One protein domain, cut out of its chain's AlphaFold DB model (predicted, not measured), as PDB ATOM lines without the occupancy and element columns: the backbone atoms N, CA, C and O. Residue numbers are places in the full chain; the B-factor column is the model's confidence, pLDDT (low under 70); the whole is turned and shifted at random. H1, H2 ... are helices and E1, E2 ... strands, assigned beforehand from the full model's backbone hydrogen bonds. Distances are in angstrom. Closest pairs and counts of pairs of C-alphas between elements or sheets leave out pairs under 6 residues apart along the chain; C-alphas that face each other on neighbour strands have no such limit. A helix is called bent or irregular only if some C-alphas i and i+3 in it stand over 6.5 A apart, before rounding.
ATOM      1  N   VAL A 281      72.278 -17.401  53.849       91.44
ATOM      2  CA  VAL A 281      73.659 -16.927  54.034       91.44
ATOM      3  C   VAL A 281      74.683 -17.809  53.323       91.44
ATOM      4  O   VAL A 281      74.445 -18.995  53.084       91.44
ATOM      5  N   SER A 282      75.836 -17.220  53.009       91.19
ATOM      6  CA  SER A 282      77.054 -17.939  52.634       91.19
ATOM      7  C   SER A 282      77.953 -18.039  53.861       91.19
ATOM      8  O   SER A 282      78.251 -17.014  54.469       91.19
ATOM      9  N   LEU A 283      78.385 -19.246  54.222       86.19
ATOM     10  CA  LEU A 283      79.239 -19.500  55.382       86.19
ATOM     11  C   LEU A 283      80.384 -20.448  55.035       86.19
ATOM     12  O   LEU A 283      80.292 -21.253  54.113       86.19
ATOM     13  N   ALA A 284      81.464 -20.343  55.801       82.31
ATOM     14  CA  ALA A 284      82.630 -21.213  55.684       82.31
ATOM     15  C   ALA A 284      83.234 -21.536  57.056       82.31
ATOM     16  O   ALA A 284      83.651 -22.663  57.293       82.31
ATOM     17  N   ASP A 285      83.247 -20.564  57.977       82.38
ATOM     18  CA  ASP A 285      83.863 -20.715  59.297       82.38
ATOM     19  C   ASP A 285      82.893 -21.315  60.339       82.38
ATOM     20  O   ASP A 285      81.867 -20.692  60.646       82.38
ATOM     21  N   PRO A 286      83.205 -22.489  60.919       80.50
ATOM     22  CA  PRO A 286      82.365 -23.155  61.920       80.50
ATOM     23  C   PRO A 286      82.095 -22.326  63.181       80.50
ATOM     24  O   PRO A 286      81.034 -22.450  63.801       80.50
ATOM     25  N   ASP A 287      83.027 -21.451  63.563       79.81
ATOM     26  CA  ASP A 287      82.916 -20.619  64.767       79.81
ATOM     27  C   ASP A 287      81.817 -19.549  64.632       79.81
ATOM     28  O   ASP A 287      81.217 -19.123  65.620       79.81
ATOM     29  N   SER A 288      81.471 -19.172  63.396       78.88
ATOM     30  CA  SER A 288      80.421 -18.190  63.101       78.88
ATOM     31  C   SER A 288      78.993 -18.757  63.128       78.88
ATOM     32  O   SER A 288      78.032 -17.984  63.206       78.88
ATOM     33  N   ALA A 289      78.830 -20.086  63.095       87.88
ATOM     34  CA  ALA A 289      77.551 -20.741  62.816       87.88
ATOM     35  C   ALA A 289      76.430 -20.339  63.791       87.88
ATOM     36  O   ALA A 289      75.348 -19.952  63.353       87.88
ATOM     37  N   GLN A 290      76.688 -20.364  65.106       86.81
ATOM     38  CA  GLN A 290      75.682 -20.026  66.127       86.81
ATOM     39  C   GLN A 290      75.245 -18.560  66.056       86.81
ATOM     40  O   GLN A 290      74.054 -18.257  66.115       86.81
ATOM     41  N   ARG A 291      76.210 -17.646  65.894       85.44
ATOM     42  CA  ARG A 291      75.945 -16.205  65.805       85.44
ATOM     43  C   ARG A 291      75.075 -15.882  64.595       85.44
ATOM     44  O   ARG A 291      74.120 -15.126  64.718       85.44
ATOM     45  N   VAL A 292      75.396 -16.456  63.436       86.25
ATOM     46  CA  VAL A 292      74.651 -16.196  62.197       86.25
ATOM     47  C   VAL A 292      73.287 -16.882  62.217       86.25
ATOM     48  O   VAL A 292      72.305 -16.301  61.766       86.25
ATOM     49  N   ALA A 293      73.185 -18.070  62.814       90.25
ATOM     50  CA  ALA A 293      71.905 -18.736  63.019       90.25
ATOM     51  C   ALA A 293      70.933 -17.916  63.889       90.25
ATOM     52  O   ALA A 293      69.723 -18.015  63.685       90.25
ATOM     53  N   ALA A 294      71.426 -17.093  64.819       88.06
ATOM     54  CA  ALA A 294      70.593 -16.204  65.633       88.06
ATOM     55  C   ALA A 294      70.017 -14.999  64.856       88.06
ATOM     56  O   ALA A 294      69.158 -14.290  65.376       88.06
ATOM     57  N   MET A 295      70.471 -14.757  63.623       86.69
ATOM     58  CA  MET A 295      69.964 -13.684  62.763       86.69
ATOM     59  C   MET A 295      68.672 -14.102  62.037       86.69
ATOM     60  O   MET A 295      68.367 -15.290  61.898       86.69
ATOM     61  N   CYS A 296      67.929 -13.120  61.516       87.88
ATOM     62  CA  CYS A 296      66.731 -13.328  60.694       87.88
ATOM     63  C   CYS A 296      67.093 -13.851  59.289       87.88
ATOM     64  O   CYS A 296      67.052 -13.108  58.311       87.88
ATOM     65  N   VAL A 297      67.493 -15.124  59.201       91.00
ATOM     66  CA  VAL A 297      67.905 -15.805  57.962       91.00
ATOM     67  C   VAL A 297      67.197 -17.151  57.807       91.00
ATOM     68  O   VAL A 297      66.945 -17.854  58.792       91.00
ATOM     69  N   ASP A 298      66.919 -17.533  56.561       93.25
ATOM     70  CA  ASP A 298      66.151 -18.730  56.193       93.25
ATOM     71  C   ASP A 298      66.977 -20.022  56.176       93.25
ATOM     72  O   ASP A 298      66.404 -21.109  56.114       93.25
ATOM     73  N   GLY A 299      68.306 -19.923  56.243       95.12
ATOM     74  CA  GLY A 299      69.227 -21.057  56.192       95.12
ATOM     75  C   GLY A 299      70.585 -20.686  55.603       95.12
ATOM     76  O   GLY A 299      70.904 -19.509  55.417       95.12
ATOM     77  N   VAL A 300      71.384 -21.702  55.285       97.06
ATOM     78  CA  VAL A 300      72.672 -21.551  54.599       97.06
ATOM     79  C   VAL A 300      72.501 -21.997  53.153       97.06
ATOM     80  O   VAL A 300      72.169 -23.148  52.885       97.06
ATOM     81  N   GLY A 301      72.708 -21.077  52.214       96.69
ATOM     82  CA  GLY A 301      72.582 -21.331  50.776       96.69
ATOM     83  C   GLY A 301      73.893 -21.774  50.132       96.69
ATOM     84  O   GLY A 301      73.870 -22.347  49.048       96.69
ATOM     85  N   LEU A 302      75.015 -21.514  50.805       95.12
ATOM     86  CA  LEU A 302      76.345 -21.936  50.394       95.12
ATOM     87  C   LEU A 302      77.209 -22.165  51.639       95.12
ATOM     88  O   LEU A 302      77.642 -21.202  52.268       95.12
ATOM     89  N   LEU A 303      77.452 -23.423  51.999       94.25
ATOM     90  CA  LEU A 303      78.428 -23.801  53.018       94.25
ATOM     91  C   LEU A 303      79.702 -24.300  52.337       94.25
ATOM     92  O   LEU A 303      79.706 -25.373  51.738       94.25
ATOM     93  N   ARG A 304      80.779 -23.525  52.444       90.19
ATOM     94  CA  ARG A 304      82.097 -23.851  51.892       90.19
ATOM     95  C   ARG A 304      82.909 -24.694  52.874       90.19
ATOM     96  O   ARG A 304      83.097 -24.297  54.019       90.19
ATOM     97  N   VAL A 305      83.429 -25.832  52.418       88.31
ATOM     98  CA  VAL A 305      84.185 -26.784  53.260       88.31
ATOM     99  C   VAL A 305      85.653 -26.390  53.469       88.31
ATOM    100  O   VAL A 305      86.315 -26.929  54.350       88.31
ATOM    101  N   GLU A 306      86.189 -25.459  52.675       84.44
ATOM    102  CA  GLU A 306      87.632 -25.170  52.629       84.44
ATOM    103  C   GLU A 306      88.255 -24.884  54.003       84.44
ATOM    104  O   GLU A 306      89.342 -25.377  54.288       84.44
ATOM    105  N   PHE A 307      87.559 -24.154  54.881       80.94
ATOM    106  CA  PHE A 307      88.039 -23.890  56.242       80.94
ATOM    107  C   PHE A 307      88.154 -25.170  57.076       80.94
ATOM    108  O   PHE A 307      89.148 -25.346  57.774       80.94
ATOM    109  N   MET A 308      87.189 -26.086  56.958       85.69
ATOM    110  CA  MET A 308      87.198 -27.363  57.677       85.69
ATOM    111  C   MET A 308      88.403 -28.215  57.264       85.69
ATOM    112  O   MET A 308      89.069 -28.792  58.121       85.69
ATOM    113  N   ILE A 309      88.712 -28.259  55.960       85.25
ATOM    114  CA  ILE A 309      89.888 -28.966  55.427       85.25
ATOM    115  C   ILE A 309      91.175 -28.253  55.860       85.25
ATOM    116  O   ILE A 309      92.114 -28.898  56.321       85.25
ATOM    117  N   ALA A 310      91.224 -26.923  55.762       76.50
ATOM    118  CA  ALA A 310      92.396 -26.143  56.148       76.50
ATOM    119  C   ALA A 310      92.727 -26.259  57.646       76.50
ATOM    120  O   ALA A 310      93.903 -26.260  57.998       76.50
ATOM    121  N   HIS A 311      91.729 -26.403  58.529       78.69
ATOM    122  CA  HIS A 311      91.950 -26.595  59.972       78.69
ATOM    123  C   HIS A 311      92.675 -27.898  60.308       78.69
ATOM    124  O   HIS A 311      93.375 -27.944  61.317       78.69
ATOM    125  N   LEU A 312      92.569 -28.929  59.464       84.38
ATOM    126  CA  LEU A 312      93.384 -30.139  59.604       84.38
ATOM    127  C   LEU A 312      94.855 -29.895  59.250       84.38
ATOM    128  O   LEU A 312      95.733 -30.596  59.751       84.38
ATOM    129  N   GLY A 313      95.130 -28.918  58.380       80.50
ATOM    130  CA  GLY A 313      96.482 -28.508  57.991       80.50
ATOM    131  C   GLY A 313      97.264 -29.534  57.161       80.50
ATOM    132  O   GLY A 313      98.441 -29.319  56.869       80.50
ATOM    133  N   GLU A 314      96.642 -30.646  56.766       89.06
ATOM    134  CA  GLU A 314      97.269 -31.732  56.011       89.06
ATOM    135  C   GLU A 314      96.429 -32.099  54.785       89.06
ATOM    136  O   GLU A 314      95.200 -32.071  54.817       89.06
ATOM    137  N   HIS A 315      97.103 -32.434  53.683       92.12
ATOM    138  CA  HIS A 315      96.443 -32.803  52.438       92.12
ATOM    139  C   HIS A 315      95.590 -34.075  52.628       92.12
ATOM    140  O   HIS A 315      96.128 -35.079  53.111       92.12
ATOM    141  N   PRO A 316      94.312 -34.115  52.195       91.00
ATOM    142  CA  PRO A 316      93.435 -35.264  52.451       91.00
ATOM    143  C   PRO A 316      94.021 -36.590  51.957       91.00
ATOM    144  O   PRO A 316      94.038 -37.577  52.688       91.00
ATOM    145  N   ARG A 317      94.631 -36.605  50.765       89.62
ATOM    146  CA  ARG A 317      95.297 -37.802  50.228       89.62
ATOM    147  C   ARG A 317      96.476 -38.286  51.079       89.62
ATOM    148  O   ARG A 317      96.627 -39.489  51.255       89.62
ATOM    149  N   SER A 318      97.246 -37.371  51.677       91.31
ATOM    150  CA  SER A 318      98.318 -37.723  52.624       91.31
ATOM    151  C   SER A 318      97.751 -38.459  53.839       91.31
ATOM    152  O   SER A 318      98.259 -39.509  54.243       91.31
ATOM    153  N   MET A 319      96.639 -37.960  54.388       91.19
ATOM    154  CA  MET A 319      95.952 -38.606  55.509       91.19
ATOM    155  C   MET A 319      95.377 -39.973  55.112       91.19
ATOM    156  O   MET A 319      95.495 -40.937  55.865       91.19
ATOM    157  N   LEU A 320      94.793 -40.099  53.918       88.44
ATOM    158  CA  LEU A 320      94.231 -41.364  53.430       88.44
ATOM    159  C   LEU A 320      95.308 -42.437  53.206       88.44
ATOM    160  O   LEU A 320      95.118 -43.587  53.611       88.44
ATOM    161  N   GLU A 321      96.431 -42.079  52.579       89.19
ATOM    162  CA  GLU A 321      97.540 -43.000  52.300       89.19
ATOM    163  C   GLU A 321      98.284 -43.418  53.576       89.19
ATOM    164  O   GLU A 321      98.705 -44.567  53.692       89.19
ATOM    165  N   SER A 322      98.340 -42.542  54.585       89.94
ATOM    166  CA  SER A 322      98.876 -42.859  55.918       89.94
ATOM    167  C   SER A 322      97.896 -43.612  56.835       89.94
ATOM    168  O   SER A 322      98.218 -43.879  57.992       89.94
ATOM    169  N   GLY A 323      96.707 -43.982  56.343       89.56
ATOM    170  CA  GLY A 323      95.708 -44.742  57.106       89.56
ATOM    171  C   GLY A 323      94.877 -43.912  58.094       89.56
ATOM    172  O   GLY A 323      94.106 -44.479  58.863       89.56
ATOM    173  N   ARG A 324      94.974 -42.579  58.049       91.19
ATOM    174  CA  ARG A 324      94.257 -41.613  58.906       91.19
ATOM    175  C   ARG A 324      92.949 -41.097  58.286       91.19
ATOM    176  O   ARG A 324      92.449 -40.041  58.658       91.19
ATOM    177  N   GLY A 325      92.351 -41.844  57.357       87.50
ATOM    178  CA  GLY A 325      91.097 -41.441  56.701       87.50
ATOM    179  C   GLY A 325      89.903 -41.280  57.646       87.50
ATOM    180  O   GLY A 325      89.104 -40.368  57.478       87.50
ATOM    181  N   GLU A 326      89.811 -42.113  58.684       87.88
ATOM    182  CA  GLU A 326      88.752 -41.998  59.699       87.88
ATOM    183  C   GLU A 326      88.880 -40.727  60.548       87.88
ATOM    184  O   GLU A 326      87.877 -40.156  60.969       87.88
ATOM    185  N   GLU A 327      90.107 -40.260  60.789       89.81
ATOM    186  CA  GLU A 327      90.361 -38.991  61.478       89.81
ATOM    187  C   GLU A 327      89.855 -37.815  60.634       89.81
ATOM    188  O   GLU A 327      89.114 -36.973  61.138       89.81
ATOM    189  N   TYR A 328      90.176 -37.821  59.336       89.12
ATOM    190  CA  TYR A 328      89.693 -36.835  58.368       89.12
ATOM    191  C   TYR A 328      88.157 -36.799  58.300       89.12
ATOM    192  O   TYR A 328      87.547 -35.740  58.457       89.12
ATOM    193  N   ASN A 329      87.521 -37.965  58.140       88.31
ATOM    194  CA  ASN A 329      86.063 -38.081  58.066       88.31
ATOM    195  C   ASN A 329      85.384 -37.598  59.354       88.31
ATOM    196  O   ASN A 329      84.392 -36.874  59.292       88.31
ATOM    197  N   ARG A 330      85.919 -37.976  60.522       89.88
ATOM    198  CA  ARG A 330      85.368 -37.569  61.820       89.88
ATOM    199  C   ARG A 330      85.476 -36.065  62.036       89.88
ATOM    200  O   ARG A 330      84.530 -35.473  62.542       89.88
ATOM    201  N   HIS A 331      86.596 -35.462  61.644       90.00
ATOM    202  CA  HIS A 331      86.782 -34.014  61.709       90.00
ATOM    203  C   HIS A 331      85.759 -33.278  60.842       90.00
ATOM    204  O   HIS A 331      85.027 -32.433  61.347       90.00
ATOM    205  N   LEU A 332      85.635 -33.646  59.562       91.00
ATOM    206  CA  LEU A 332      84.652 -33.018  58.674       91.00
ATOM    207  C   LEU A 332      83.214 -33.211  59.165       91.00
ATOM    208  O   LEU A 332      82.431 -32.264  59.138       91.00
ATOM    209  N   ALA A 333      82.869 -34.414  59.631       91.94
ATOM    210  CA  ALA A 333      81.549 -34.692  60.186       91.94
ATOM    211  C   ALA A 333      81.261 -33.822  61.418       91.94
ATOM    212  O   ALA A 333      80.175 -33.257  61.514       91.94
ATOM    213  N   HIS A 334      82.239 -33.670  62.316       91.62
ATOM    214  CA  HIS A 334      82.115 -32.819  63.496       91.62
ATOM    215  C   HIS A 334      81.903 -31.345  63.124       91.62
ATOM    216  O   HIS A 334      80.990 -30.704  63.644       91.62
ATOM    217  N   GLU A 335      82.693 -30.805  62.192       89.00
ATOM    218  CA  GLU A 335      82.523 -29.416  61.758       89.00
ATOM    219  C   GLU A 335      81.179 -29.198  61.046       89.00
ATOM    220  O   GLU A 335      80.512 -28.192  61.287       89.00
ATOM    221  N   LEU A 336      80.724 -30.152  60.224       93.25
ATOM    222  CA  LEU A 336      79.405 -30.098  59.581       93.25
ATOM    223  C   LEU A 336      78.252 -30.174  60.584       93.25
ATOM    224  O   LEU A 336      77.260 -29.457  60.431       93.25
ATOM    225  N   GLU A 337      78.383 -31.003  61.620       94.62
ATOM    226  CA  GLU A 337      77.397 -31.126  62.695       94.62
ATOM    227  C   GLU A 337      77.170 -29.776  63.385       94.62
ATOM    228  O   GLU A 337      76.024 -29.388  63.597       94.62
ATOM    229  N   ARG A 338      78.230 -28.992  63.625       93.62
ATOM    230  CA  ARG A 338      78.108 -27.648  64.218       93.62
ATOM    231  C   ARG A 338      77.187 -26.731  63.409       93.62
ATOM    232  O   ARG A 338      76.374 -26.017  63.999       93.62
ATOM    233  N   PHE A 339      77.273 -26.761  62.076       94.19
ATOM    234  CA  PHE A 339      76.363 -26.001  61.212       94.19
ATOM    235  C   PHE A 339      74.949 -26.578  61.230       94.19
ATOM    236  O   PHE A 339      73.987 -25.827  61.388       94.19
ATOM    237  N   ALA A 340      74.812 -27.899  61.095       95.19
ATOM    238  CA  ALA A 340      73.512 -28.560  61.083       95.19
ATOM    239  C   ALA A 340      72.729 -28.295  62.381       95.19
ATOM    240  O   ALA A 340      71.565 -27.898  62.327       95.19
ATOM    241  N   THR A 341      73.382 -28.418  63.541       95.25
ATOM    242  CA  THR A 341      72.792 -28.128  64.854       95.25
ATOM    243  C   THR A 341      72.429 -26.655  65.006       95.25
ATOM    244  O   THR A 341      71.351 -26.350  65.509       95.25
ATOM    245  N   ALA A 342      73.290 -25.730  64.565       94.62
ATOM    246  CA  ALA A 342      73.012 -24.299  64.679       94.62
ATOM    247  C   ALA A 342      71.801 -23.869  63.833       94.62
ATOM    248  O   ALA A 342      71.013 -23.024  64.257       94.62
ATOM    249  N   PHE A 343      71.639 -24.443  62.637       95.69
ATOM    250  CA  PHE A 343      70.605 -24.015  61.699       95.69
ATOM    251  C   PHE A 343      69.299 -24.805  61.791       95.69
ATOM    252  O   PHE A 343      68.285 -24.263  61.352       95.69
ATOM    253  N   GLN A 344      69.263 -26.002  62.394       92.62
ATOM    254  CA  GLN A 344      68.053 -26.832  62.482       92.62
ATOM    255  C   GLN A 344      66.813 -26.025  62.943       92.62
ATOM    256  O   GLN A 344      66.888 -25.307  63.940       92.62
ATOM    257  N   PRO A 345      65.653 -26.139  62.259       94.75
ATOM    258  CA  PRO A 345      65.348 -27.010  61.113       94.75
ATOM    259  C   PRO A 345      65.633 -26.380  59.734       94.75
ATOM    260  O   PRO A 345      65.208 -26.923  58.715       94.75
ATOM    261  N   ARG A 346      66.299 -25.220  59.676       95.81
ATOM    262  CA  ARG A 346      66.607 -24.520  58.421       95.81
ATOM    263  C   ARG A 346      67.626 -25.303  57.583       95.81
ATOM    264  O   ARG A 346      68.522 -25.933  58.146       95.81
ATOM    265  N   PRO A 347      67.513 -25.262  56.243       96.12
ATOM    266  CA  PRO A 347      68.412 -25.985  55.355       96.12
ATOM    267  C   PRO A 347      69.847 -25.452  55.428       96.12
ATOM    268  O   PRO A 347      70.077 -24.249  55.569       96.12
ATOM    269  N   VAL A 348      70.799 -26.364  55.243       96.94
ATOM    270  CA  VAL A 348      72.219 -26.065  55.047       96.94
ATOM    271  C   VAL A 348      72.661 -26.708  53.738       96.94
ATOM    272  O   VAL A 348      72.722 -27.930  53.627       96.94
ATOM    273  N   VAL A 349      72.930 -25.888  52.724       96.50
ATOM    274  CA  VAL A 349      73.387 -26.346  51.408       96.50
ATOM    275  C   VAL A 349      74.905 -26.471  51.432       96.50
ATOM    276  O   VAL A 349      75.623 -25.475  51.365       96.50
ATOM    277  N   TYR A 350      75.386 -27.705  51.547       93.62
ATOM    278  CA  TYR A 350      76.808 -28.026  51.522       93.62
ATOM    279  C   TYR A 350      77.381 -27.951  50.104       93.62
ATOM    280  O   TYR A 350      76.842 -28.552  49.174       93.62
ATOM    281  N   TRP A 351      78.492 -27.233  49.954       90.31
ATOM    282  CA  TRP A 351      79.253 -27.151  48.718       90.31
ATOM    283  C   TRP A 351      80.532 -27.967  48.862       90.31
ATOM    284  O   TRP A 351      81.392 -27.664  49.695       90.31
ATOM    285  N   PHE A 352      80.645 -29.014  48.043       89.94
ATOM    286  CA  PHE A 352      81.853 -29.828  47.966       89.94
ATOM    287  C   PHE A 352      83.070 -28.958  47.666       89.94
ATOM    288  O   PHE A 352      82.956 -27.961  46.958       89.94
ATOM    289  N   SER A 353      84.237 -29.359  48.171       88.19
ATOM    290  CA  SER A 353      85.474 -28.590  48.029       88.19
ATOM    291  C   SER A 353      85.692 -28.009  46.626       88.19
ATOM    292  O   SER A 353      85.636 -28.689  45.600       88.19
ATOM    293  N   ASP A 354      85.978 -26.721  46.582       88.06
ATOM    294  CA  ASP A 354      86.386 -26.030  45.368       88.06
ATOM    295  C   ASP A 354      87.829 -25.529  45.488       88.06
ATOM    296  O   ASP A 354      88.221 -24.564  44.828       88.06
ATOM    297  N   PHE A 355      88.637 -26.176  46.335       86.44
ATOM    298  CA  PHE A 355      90.064 -25.892  46.401       86.44
ATOM    299  C   PHE A 355      90.728 -26.129  45.046       86.44
ATOM    300  O   PHE A 355      90.475 -27.111  44.339       86.44
ATOM    301  N   LYS A 356      91.610 -25.200  44.708       87.06
ATOM    302  CA  LYS A 356      92.514 -25.263  43.569       87.06
ATOM    303  C   LYS A 356      93.735 -26.104  43.920       87.06
ATOM    304  O   LYS A 356      94.068 -26.295  45.090       87.06
ATOM    305  N   THR A 357      94.455 -26.535  42.892       85.19
ATOM    306  CA  THR A 357      95.725 -27.264  43.031       85.19
ATOM    307  C   THR A 357      96.722 -26.531  43.923       85.19
ATOM    308  O   THR A 357      97.275 -27.126  44.839       85.19
ATOM    309  N   ASN A 358      96.907 -25.222  43.734       80.75
ATOM    310  CA  ASN A 358      97.829 -24.422  44.544       80.75
ATOM    311  C   ASN A 358      97.402 -24.296  46.021       80.75
ATOM    312  O   ASN A 358      98.262 -24.224  46.891       80.75
ATOM    313  N   GLU A 359      96.102 -24.300  46.313       80.12
ATOM    314  CA  GLU A 359      95.577 -24.252  47.683       80.12
ATOM    315  C   GLU A 359      95.802 -25.594  48.396       80.12
ATOM    316  O   GLU A 359      96.342 -25.619  49.501       80.12
ATOM    317  N   TYR A 360      95.498 -26.717  47.731       87.31
ATOM    318  CA  TYR A 360      95.823 -28.052  48.244       87.31
ATOM    319  C   TYR A 360      97.334 -28.270  48.398       87.31
ATOM    320  O   TYR A 360      97.772 -28.865  49.383       87.31
ATOM    321  N   ARG A 361      98.140 -27.757  47.460       87.00
ATOM    322  CA  ARG A 361      99.606 -27.872  47.468       87.00
ATOM    323  C   ARG A 361     100.230 -27.283  48.732       87.00
ATOM    324  O   ARG A 361     101.220 -27.823  49.216       87.00
ATOM    325  N   ASN A 362      99.637 -26.213  49.262       81.88
ATOM    326  CA  ASN A 362     100.112 -25.519  50.460       81.88
ATOM    327  C   ASN A 362      99.789 -26.261  51.770       81.88
ATOM    328  O   ASN A 362     100.310 -25.891  52.820       81.88
ATOM    329  N   LEU A 363      98.952 -27.303  51.740       84.56
ATOM    330  CA  LEU A 363      98.746 -28.171  52.899       84.56
ATOM    331  C   LEU A 363      99.947 -29.101  53.088       84.56
ATOM    332  O   LEU A 363     100.632 -29.480  52.134       84.56
ATOM    333  N   LYS A 364     100.176 -29.551  54.326       85.94
ATOM    334  CA  LYS A 364     101.241 -30.517  54.613       85.94
ATOM    335  C   LYS A 364     101.076 -31.770  53.741       85.94
ATOM    336  O   LYS A 364     100.013 -32.386  53.717       85.94
ATOM    337  N   GLY A 365     102.138 -32.137  53.022       88.19
ATOM    338  CA  GLY A 365     102.150 -33.274  52.094       88.19
ATOM    339  C   GLY A 365     101.495 -33.014  50.728       88.19
ATOM    340  O   GLY A 365     101.532 -33.906  49.886       88.19
ATOM    341  N   GLY A 366     100.931 -31.826  50.481       88.69
ATOM    342  CA  GLY A 366     100.217 -31.492  49.243       88.69
ATOM    343  C   GLY A 366     101.102 -31.433  47.997       88.69
ATOM    344  O   GLY A 366     100.673 -31.857  46.927       88.69
ATOM    345  N   GLU A 367     102.358 -30.993  48.126       90.69
ATOM    346  CA  GLU A 367     103.315 -30.903  47.007       90.69
ATOM    347  C   GLU A 367     103.526 -32.217  46.241       90.69
ATOM    348  O   GLU A 367     103.831 -32.181  45.049       90.69
ATOM    349  N   SER A 368     103.345 -33.361  46.907       91.12
ATOM    350  CA  SER A 368     103.486 -34.691  46.305       91.12
ATOM    351  C   SER A 368     102.312 -35.083  45.407       91.12
ATOM    352  O   SER A 368     102.463 -35.972  44.570       91.12
ATOM    353  N   TYR A 369     101.146 -34.459  45.593       89.50
ATOM    354  CA  TYR A 369      99.900 -34.836  44.917       89.50
ATOM    355  C   TYR A 369      99.419 -33.773  43.934       89.50
ATOM    356  O   TYR A 369      98.782 -34.101  42.939       89.50
ATOM    357  N   GLU A 370      99.740 -32.510  44.196       91.50
ATOM    358  CA  GLU A 370      99.209 -31.387  43.438       91.50
ATOM    359  C   GLU A 370     100.244 -30.867  42.438       91.50
ATOM    360  O   GLU A 370     101.300 -30.377  42.854       91.50
ATOM    361  N   PRO A 371      99.996 -30.941  41.119       87.38
ATOM    362  CA  PRO A 371     100.892 -30.360  40.128       87.38
ATOM    363  C   PRO A 371     100.874 -28.828  40.189       87.38
ATOM    364  O   PRO A 371      99.955 -28.208  40.721       87.38
ATOM    365  N   PHE A 372     101.921 -28.198  39.653       89.44
ATOM    366  CA  PHE A 372     101.904 -26.754  39.435       89.44
ATOM    367  C   PHE A 372     101.064 -26.448  38.195       89.44
ATOM    368  O   PHE A 372     101.274 -27.049  37.141       89.44
ATOM    369  N   GLU A 373     100.142 -25.499  38.321       82.25
ATOM    370  CA  GLU A 373      99.329 -25.001  37.218       82.25
ATOM    371  C   GLU A 373      99.600 -23.511  37.012       82.25
ATOM    372  O   GLU A 373      99.546 -22.731  37.961       82.25
ATOM    373  N   GLU A 374      99.819 -23.106  35.759       81.19
ATOM    374  CA  GLU A 374      99.988 -21.693  35.383       81.19
ATOM    375  C   GLU A 374      98.745 -20.852  35.721       81.19
ATOM    376  O   GLU A 374      98.853 -19.679  36.072       81.19
ATOM    377  N   ASN A 375      97.546 -21.445  35.629       81.81
ATOM    378  CA  ASN A 375      96.296 -20.779  35.990       81.81
ATOM    379  C   ASN A 375      95.360 -21.702  36.793       81.81
ATOM    380  O   ASN A 375      94.482 -22.351  36.217       81.81
ATOM    381  N   PRO A 376      95.486 -21.707  38.131       78.44
ATOM    382  CA  PRO A 376      94.671 -22.555  38.998       78.44
ATOM    383  C   PRO A 376      93.169 -22.213  38.990       78.44
ATOM    384  O   PRO A 376      92.348 -23.022  39.417       78.44
ATOM    385  N   MET A 377      92.758 -21.026  38.510       79.12
ATOM    386  CA  MET A 377      91.337 -20.638  38.484       79.12
ATOM    387  C   MET A 377      90.502 -21.518  37.552       79.12
ATOM    388  O   MET A 377      89.350 -21.802  37.876       79.12
ATOM    389  N   ILE A 378      91.090 -21.941  36.431       88.94
ATOM    390  CA  ILE A 378      90.478 -22.794  35.398       88.94
ATOM    391  C   ILE A 378      91.155 -24.173  35.316       88.94
ATOM    392  O   ILE A 378      91.064 -24.846  34.292       88.94
ATOM    393  N   GLY A 379      91.872 -24.548  36.377       87.50
ATOM    394  CA  GLY A 379      92.659 -25.773  36.465       87.50
ATOM    395  C   GLY A 379      91.908 -26.946  37.098       87.50
ATOM    396  O   GLY A 379      90.679 -27.048  37.042       87.50
ATOM    397  N   TYR A 380      92.664 -27.849  37.713       89.44
ATOM    398  CA  TYR A 380      92.182 -29.112  38.263       89.44
ATOM    399  C   TYR A 380      91.471 -28.957  39.623       89.44
ATOM    400  O   TYR A 380      92.057 -29.110  40.703       89.44
ATOM    401  N   ARG A 381      90.167 -28.652  39.571       90.81
ATOM    402  CA  ARG A 381      89.313 -28.374  40.742       90.81
ATOM    403  C   ARG A 381      87.854 -28.793  40.541       90.81
ATOM    404  O   ARG A 381      87.441 -29.153  39.436       90.81
ATOM    405  N   GLY A 382      87.067 -28.701  41.613       88.94
ATOM    406  CA  GLY A 382      85.620 -28.919  41.595       88.94
ATOM    407  C   GLY A 382      85.220 -30.252  40.953       88.94
ATOM    408  O   GLY A 382      85.875 -31.274  41.146       88.94
ATOM    409  N   CYS A 383      84.158 -30.237  40.145       89.81
ATOM    410  CA  CYS A 383      83.612 -31.443  39.514       89.81
ATOM    411  C   CYS A 383      84.643 -32.225  38.678       89.81
ATOM    412  O   CYS A 383      84.666 -33.453  38.726       89.81
ATOM    413  N   ALA A 384      85.539 -31.532  37.963       89.00
ATOM    414  CA  ALA A 384      86.561 -32.187  37.145       89.00
ATOM    415  C   ALA A 384      87.488 -33.080  37.987       89.00
ATOM    416  O   ALA A 384      87.807 -34.196  37.577       89.00
ATOM    417  N   ARG A 385      87.853 -32.625  39.193       89.44
ATOM    418  CA  ARG A 385      88.634 -33.411  40.155       89.44
ATOM    419  C   ARG A 385      87.870 -34.634  40.648       89.44
ATOM    420  O   ARG A 385      88.420 -35.726  40.679       89.44
ATOM    421  N   TYR A 386      86.601 -34.467  40.997       85.62
ATOM    422  CA  TYR A 386      85.776 -35.547  41.547       85.62
ATOM    423  C   TYR A 386      85.513 -36.681  40.563       85.62
ATOM    424  O   TYR A 386      85.425 -37.837  40.965       85.62
ATOM    425  N   ILE A 387      85.420 -36.351  39.276       86.31
ATOM    426  CA  ILE A 387      85.283 -37.345  38.211       86.31
ATOM    427  C   ILE A 387      86.612 -38.069  37.975       86.31
ATOM    428  O   ILE A 387      86.625 -39.288  37.816       86.31
ATOM    429  N   ALA A 388      87.724 -37.331  37.936       85.50
ATOM    430  CA  ALA A 388      89.037 -37.904  37.658       85.50
ATOM    431  C   ALA A 388      89.556 -38.776  38.810       85.50
ATOM    432  O   ALA A 388      90.162 -39.820  38.569       85.50
ATOM    433  N   GLU A 389      89.304 -38.372  40.056       79.56
ATOM    434  CA  GLU A 389      89.804 -39.058  41.242       79.56
ATOM    435  C   GLU A 389      88.744 -39.153  42.351       79.56
ATOM    436  O   GLU A 389      88.818 -38.427  43.350       79.56
TER     437      GLU A 389
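What this domain is: This is residues 281 to 389 of the 421 residues of the protein "Pyruvate, water dikinase" of uncultured marine microorganism HF4000_137B17 (UniProt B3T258). A small sheet of three parallel strands makes one end, grazed by H1 and residues 336 to 343 of H4, which run side by side there; long H4 runs on to the other end, where H3 folds back on it. H2 packs on H4 between them, and H5, H6 and a long loop lie at the far end. The 109 printed residues hold E1 H1 E2 H2 H3 H4 E3 H5 H6, mostly helix, with sheet order E1 E2 E3. The whole is compact, radius of gyration of the C-alphas 15.2 A, spanning 44 by 31 by 22 A.

How they stand to each other: E1, residues 281 to 283, is parallel to E2, residues 299 to 304; N 283 and O 302 are 2.9 A apart, within hydrogen-bond range. E2 is parallel to E3, residues 348 to 351, with N 349 and O 300 at 2.8 A. H4, residues 325 to 343, is the hub. Its residues 335 to 343 touch H1, residues 286 to 293, the same way at a shallow tilt of 17 degrees; the closest C-alphas, of Gln 290 and Ala 342, are 5.2 A apart. Its residues 328 to 335 touch H2, residues 306 to 312, at a steep tilt of 49 degrees, closest at the C-alphas of Met 308 and Leu 332, 6.3 A. H3, residues 316 to 321, and H4 form a helical hairpin, at a shallow tilt of 33 degrees, only just short of steep; the C-alphas of Met 319 and Gly 325 are closest, 5.7 A. E1, H1 and E2 form a strand-helix-strand unit, parallel neighbours joined through a helix, with a right-handed crossover; E2, H2, H3, H4 and E3 form another. H5, residues 357 to 361, is near H2; H6, residues 382 to 388, touches no helix. In H3, H5 and H6 every O i to N i+4 pair is within hydrogen-bond range; H1 has 2 of 4, H2 2 of 3, H4 14 of 15.

Where its parts are: E1 begins at C-alpha 281, (73.659, -16.927, 54.034). E2 is 13.9 A long, H4 27.4 A. H1 is irregular, C-alphas 287 and 290 being 7.4 A apart. H6 ends at C-alpha 388, (89.037, -37.904, 37.658).

The domain as a whole: The C-alphas farthest apart, of Cys 296 and Ser 368, are 44.9 A apart. The printed part has no cut; the H5 to H6 link, 20 residues, is long. No printed residue is under 70 in pLDDT.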